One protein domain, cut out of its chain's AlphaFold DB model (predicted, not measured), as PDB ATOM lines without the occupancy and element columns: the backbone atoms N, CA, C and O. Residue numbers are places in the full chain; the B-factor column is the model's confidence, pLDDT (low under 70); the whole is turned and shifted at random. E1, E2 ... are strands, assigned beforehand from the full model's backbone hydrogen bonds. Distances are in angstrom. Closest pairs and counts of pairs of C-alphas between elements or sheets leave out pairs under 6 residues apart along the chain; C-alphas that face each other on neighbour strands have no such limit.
ATOM      1  N   VAL A 106     146.054 165.614 158.674       49.75
ATOM      2  CA  VAL A 106     147.293 164.969 158.296       49.75
ATOM      3  C   VAL A 106     148.282 165.669 159.201       49.75
ATOM      4  O   VAL A 106     148.880 166.680 158.839       49.75
ATOM      5  N   SER A 107     148.362 165.178 160.439       49.53
ATOM      6  CA  SER A 107     149.537 165.334 161.258       49.53
ATOM      7  C   SER A 107     150.679 165.061 160.295       49.53
ATOM      8  O   SER A 107     150.704 164.015 159.638       49.53
ATOM      9  N   ALA A 108     151.558 166.041 160.087       51.28
ATOM     10  CA  ALA A 108     152.782 165.805 159.345       51.28
ATOM     11  C   ALA A 108     153.658 164.907 160.229       51.28
ATOM     12  O   ALA A 108     154.684 165.295 160.785       51.28
ATOM     13  N   ALA A 109     153.235 163.649 160.328       47.53
ATOM     14  CA  ALA A 109     153.889 162.518 160.944       47.53
ATOM     15  C   ALA A 109     155.099 162.071 160.103       47.53
ATOM     16  O   ALA A 109     155.459 160.902 160.086       47.53
ATOM     17  N   ALA A 110     155.731 163.013 159.399       47.72
ATOM     18  CA  ALA A 110     157.064 162.874 158.841       47.72
ATOM     19  C   ALA A 110     158.136 163.506 159.750       47.72
ATOM     20  O   ALA A 110     159.309 163.213 159.575       47.72
ATOM     21  N   SER A 111     157.738 164.318 160.743       50.09
ATOM     22  CA  SER A 111     158.643 164.931 161.741       50.09
ATOM     23  C   SER A 111     158.280 164.590 163.197       50.09
ATOM     24  O   SER A 111     158.890 165.098 164.129       50.09
ATOM     25  N   GLY A 112     157.271 163.737 163.421       54.16
ATOM     26  CA  GLY A 112     156.814 163.363 164.769       54.16
ATOM     27  C   GLY A 112     156.094 164.473 165.549       54.16
ATOM     28  O   GLY A 112     155.700 164.251 166.690       54.16
ATOM     29  N   GLN A 113     155.885 165.649 164.950       57.62
ATOM     30  CA  GLN A 113     155.196 166.769 165.588       57.62
ATOM     31  C   GLN A 113     153.718 166.793 165.187       57.62
ATOM     32  O   GLN A 113     153.373 166.796 164.005       57.62
ATOM     33  N   ALA A 114     152.835 166.807 166.187       59.53
ATOM     34  CA  ALA A 114     151.424 167.101 165.983       59.53
ATOM     35  C   ALA A 114     151.300 168.586 165.622       59.53
ATOM     36  O   ALA A 114     151.625 169.448 166.431       59.53
ATOM     37  N   LEU A 115     150.895 168.882 164.386       66.44
ATOM     38  CA  LEU A 115     150.704 170.255 163.932       66.44
ATOM     39  C   LEU A 115     149.280 170.682 164.267       66.44
ATOM     40  O   LEU A 115     148.315 170.093 163.778       66.44
ATOM     41  N   GLU A 116     149.157 171.701 165.109       66.69
ATOM     42  CA  GLU A 116     147.875 172.298 165.451       66.69
ATOM     43  C   GLU A 116     147.210 172.958 164.230       66.69
ATOM     44  O   GLU A 116     147.873 173.620 163.421       66.69
ATOM     45  N   PRO A 117     145.887 172.795 164.073       66.94
ATOM     46  CA  PRO A 117     145.135 173.467 163.024       66.94
ATOM     47  C   PRO A 117     145.092 174.986 163.269       66.94
ATOM     48  O   PRO A 117     145.012 175.436 164.406       66.94
ATOM     49  N   GLY A 118     145.097 175.784 162.195       73.75
ATOM     50  CA  GLY A 118     144.956 177.251 162.267       73.75
ATOM     51  C   GLY A 118     146.252 178.053 162.104       73.75
ATOM     52  O   GLY A 118     146.201 179.280 162.087       73.75
ATOM     53  N   TYR A 119     147.390 177.381 161.921       77.19
ATOM     54  CA  TYR A 119     148.689 178.018 161.702       77.19
ATOM     55  C   TYR A 119     149.316 177.606 160.372       77.19
ATOM     56  O   TYR A 119     149.054 176.518 159.853       77.19
ATOM     57  N   TRP A 120     150.162 178.485 159.831       83.62
ATOM     58  CA  TRP A 120     151.022 178.156 158.701       83.62
ATOM     59  C   TRP A 120     152.318 177.542 159.218       83.62
ATOM     60  O   TRP A 120     152.880 178.016 160.203       83.62
ATOM     61  N   TYR A 121     152.805 176.505 158.543       85.12
ATOM     62  CA  TYR A 121     154.046 175.830 158.916       85.12
ATOM     63  C   TYR A 121     155.081 176.004 157.817       85.12
ATOM     64  O   TYR A 121     154.837 175.638 156.665       85.12
ATOM     65  N   TYR A 122     156.223 176.582 158.178       86.94
ATOM     66  CA  TYR A 122     157.344 176.843 157.290       86.94
ATOM     67  C   TYR A 122     158.479 175.857 157.565       86.94
ATOM     68  O   TYR A 122     158.924 175.700 158.701       86.94
ATOM     69  N   CYS A 123     158.955 175.186 156.519       88.25
ATOM     70  CA  CYS A 123     160.154 174.365 156.581       88.25
ATOM     71  C   CYS A 123     161.348 175.208 156.134       88.25
ATOM     72  O   CYS A 123     161.449 175.570 154.961       88.25
ATOM     73  N   ARG A 124     162.272 175.496 157.058       84.56
ATOM     74  CA  ARG A 124     163.468 176.307 156.776       84.56
ATOM     75  C   ARG A 124     164.416 175.637 155.782       84.56
ATOM     76  O   ARG A 124     165.009 176.314 154.953       84.56
ATOM     77  N   GLU A 125     164.538 174.316 155.849       84.94
ATOM     78  CA  GLU A 125     165.476 173.544 155.025       84.94
ATOM     79  C   GLU A 125     165.054 173.476 153.556       84.94
ATOM     80  O   GLU A 125     165.894 173.551 152.664       84.94
ATOM     81  N   LEU A 126     163.746 173.373 153.307       85.69
ATOM     82  CA  LEU A 126     163.172 173.361 151.958       85.69
ATOM     83  C   LEU A 126     162.681 174.746 151.514       85.69
ATOM     84  O   LEU A 126     162.149 174.886 150.415       85.69
ATOM     85  N   ALA A 127     162.840 175.754 152.377       87.88
ATOM     86  CA  ALA A 127     162.367 177.122 152.201       87.88
ATOM     87  C   ALA A 127     160.908 177.225 151.707       87.88
ATOM     88  O   ALA A 127     160.565 178.112 150.923       87.88
ATOM     89  N   ALA A 128     160.039 176.322 152.163       84.81
ATOM     90  CA  ALA A 128     158.686 176.158 151.642       84.81
ATOM     91  C   ALA A 128     157.661 175.947 152.763       84.81
ATOM     92  O   ALA A 128     157.977 175.452 153.844       84.81
ATOM     93  N   TYR A 129     156.414 176.326 152.487       85.44
ATOM     94  CA  TYR A 129     155.296 176.174 153.414       85.44
ATOM     95  C   TYR A 129     154.562 174.849 153.192       85.44
ATOM     96  O   TYR A 129     154.468 174.352 152.069       85.44
ATOM     97  N   TYR A 130     153.966 174.301 154.246       80.19
ATOM     98  CA  TYR A 130     152.957 173.252 154.106       80.19
ATOM     99  C   TYR A 130     151.719 173.806 153.359       80.19
ATOM    100  O   TYR A 130     151.293 174.922 153.669       80.19
ATOM    101  N   PRO A 131     151.104 173.080 152.397       78.12
ATOM    102  CA  PRO A 131     151.337 171.683 152.007       78.12
ATOM    103  C   PRO A 131     152.296 171.486 150.820       78.12
ATOM    104  O   PRO A 131     152.390 170.371 150.314       78.12
ATOM    105  N   VAL A 132     152.982 172.535 150.340       83.69
ATOM    106  CA  VAL A 132     153.924 172.435 149.201       83.69
ATOM    107  C   VAL A 132     155.008 171.401 149.494       83.69
ATOM    108  O   VAL A 132     155.392 170.620 148.628       83.69
ATOM    109  N   VAL A 133     155.447 171.366 150.748       81.56
ATOM    110  CA  VAL A 133     156.275 170.307 151.310       81.56
ATOM    111  C   VAL A 133     155.479 169.619 152.414       81.56
ATOM    112  O   VAL A 133     154.911 170.273 153.283       81.56
ATOM    113  N   THR A 134     155.375 168.294 152.355       80.19
ATOM    114  CA  THR A 134     154.665 167.485 153.364       80.19
ATOM    115  C   THR A 134     155.614 166.892 154.400       80.19
ATOM    116  O   THR A 134     155.190 166.535 155.497       80.19
ATOM    117  N   GLN A 135     156.902 166.814 154.067       78.06
ATOM    118  CA  GLN A 135     157.961 166.297 154.919       78.06
ATOM    119  C   GLN A 135     159.037 167.373 155.046       78.06
ATOM    120  O   GLN A 135     159.581 167.820 154.039       78.06
ATOM    121  N   CYS A 136     159.315 167.800 156.276       79.31
ATOM    122  CA  CYS A 136     160.467 168.635 156.590       79.31
ATOM    123  C   CYS A 136     161.493 167.733 157.293       79.31
ATOM    124  O   CYS A 136     161.099 167.045 158.239       79.31
ATOM    125  N   PRO A 137     162.755 167.670 156.832       80.81
ATOM    126  CA  PRO A 137     163.796 166.910 157.526       80.81
ATOM    127  C   PRO A 137     164.111 167.487 158.922       80.81
ATOM    128  O   PRO A 137     164.509 166.743 159.817       80.81
ATOM    129  N   GLY A 138     163.869 168.785 159.116       77.50
ATOM    130  CA  GLY A 138     163.943 169.488 160.393       77.50
ATOM    131  C   GLY A 138     162.589 169.800 161.043       77.50
ATOM    132  O   GLY A 138     161.521 169.346 160.629       77.50
ATOM    133  N   THR A 139     162.643 170.614 162.098       78.62
ATOM    134  CA  THR A 139     161.472 171.093 162.846       78.62
ATOM    135  C   THR A 139     160.680 172.118 162.030       78.62
ATOM    136  O   THR A 139     161.250 173.043 161.450       78.62
ATOM    137  N   TRP A 140     159.353 171.994 162.032       86.00
ATOM    138  CA  TRP A 140     158.456 172.988 161.443       86.00
ATOM    139  C   TRP A 140     158.440 174.291 162.247       86.00
ATOM    140  O   TRP A 140     158.265 174.272 163.464       86.00
ATOM    141  N   GLU A 141     158.558 175.427 161.559       84.75
ATOM    142  CA  GLU A 141     158.420 176.758 162.150       84.75
ATOM    143  C   GLU A 141     156.962 177.230 162.024       84.75
ATOM    144  O   GLU A 141     156.408 177.285 160.924       84.75
ATOM    145  N   GLN A 142     156.322 177.534 163.155       81.75
ATOM    146  CA  GLN A 142     154.936 178.003 163.213       81.75
ATOM    147  C   GLN A 142     154.881 179.504 162.904       81.75
ATOM    148  O   GLN A 142     155.462 180.319 163.617       81.75
ATOM    149  N   VAL A 143     154.151 179.873 161.855       81.94
ATOM    150  CA  VAL A 143     153.952 181.258 161.424       81.94
ATOM    151  C   VAL A 143     152.494 181.644 161.658       81.94
ATOM    152  O   VAL A 143     151.567 181.011 161.138       81.94
ATOM    153  N   ALA A 144     152.284 182.695 162.454       79.19
ATOM    154  CA  ALA A 144     150.956 183.253 162.679       79.19
ATOM    155  C   ALA A 144     150.414 183.868 161.374       79.19
ATOM    156  O   ALA A 144     151.152 184.584 160.688       79.19
ATOM    157  N   PRO A 145     149.142 183.627 161.013       72.50
ATOM    158  CA  PRO A 145     148.528 184.333 159.900       72.50
ATOM    159  C   PRO A 145     148.508 185.833 160.221       72.50
ATOM    160  O   PRO A 145     148.036 186.246 161.280       72.50
ATOM    161  N   ARG A 146     149.034 186.664 159.315       70.44
ATOM    162  CA  ARG A 146     148.860 188.114 159.422       70.44
ATOM    163  C   ARG A 146     147.377 188.406 159.186       70.44
ATOM    164  O   ARG A 146     146.873 188.131 158.102       70.44
ATOM    165  N   ALA A 147     146.699 188.931 160.203       64.94
ATOM    166  CA  ALA A 147     145.445 189.638 159.996       64.94
ATOM    167  C   ALA A 147     145.781 190.946 159.269       64.94
ATOM    168  O   ALA A 147     146.676 191.675 159.709       64.94
ATOM    169  N   GLU A 148     145.154 191.169 158.119       51.09
ATOM    170  CA  GLU A 148     145.204 192.446 157.401       51.09
ATOM    171  C   GLU A 148     144.373 193.507 158.129       51.09
ATOM    172  O   GLU A 148     143.305 193.142 158.679       51.09
TER     173      GLU A 148
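Overview. This is residues 106 to 148 of the 148 residues of an uncharacterized protein of Candidatus Accumulibacter phosphatis (UniProt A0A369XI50). There is little regular structure here: a small two-stranded hairpin, E1 and E2, with long loops before and between the strands and a tail, residues 144 to 148, leading away to one end of the longest axis. The printed part has 43 residues, 7 of them in named elements, E1 then E2, with no named helix; the class is all strand and the sheet antiparallel. It is compact, with a radius of gyration of the C-alphas of 10.0 A, yet elongated, spanning 31 by 20 by 15 A.

Along the chain. E1, residues 120 to 123, begins at C-alpha 120 (151.022, 178.156, 158.701) and is 10.1 A long. E2, residues 141 to 143, is 6.4 A long and ends at C-alpha 143 (153.952, 181.258, 161.424).

Arrangement. E1 and E2 form a hairpin, antiparallel at 147 degrees. C-alphas 121 and 142 face each other at 4.9 A. N 122 and O 141, 2.8 A apart, are within hydrogen-bond range. Residues 122 to 123 of E1 also pair, antiparallel, with residues 128 to 129.

Size, cuts and confidence. The two C-alphas farthest apart, of Gly 112 and Glu 148, are 32.2 A apart. The link from E1 to E2 is long, 17 residues. The printed part has no cut. Mean pLDDT of the printed part is 73.2; residues 106 to 117 and 147 to 148 are under 70.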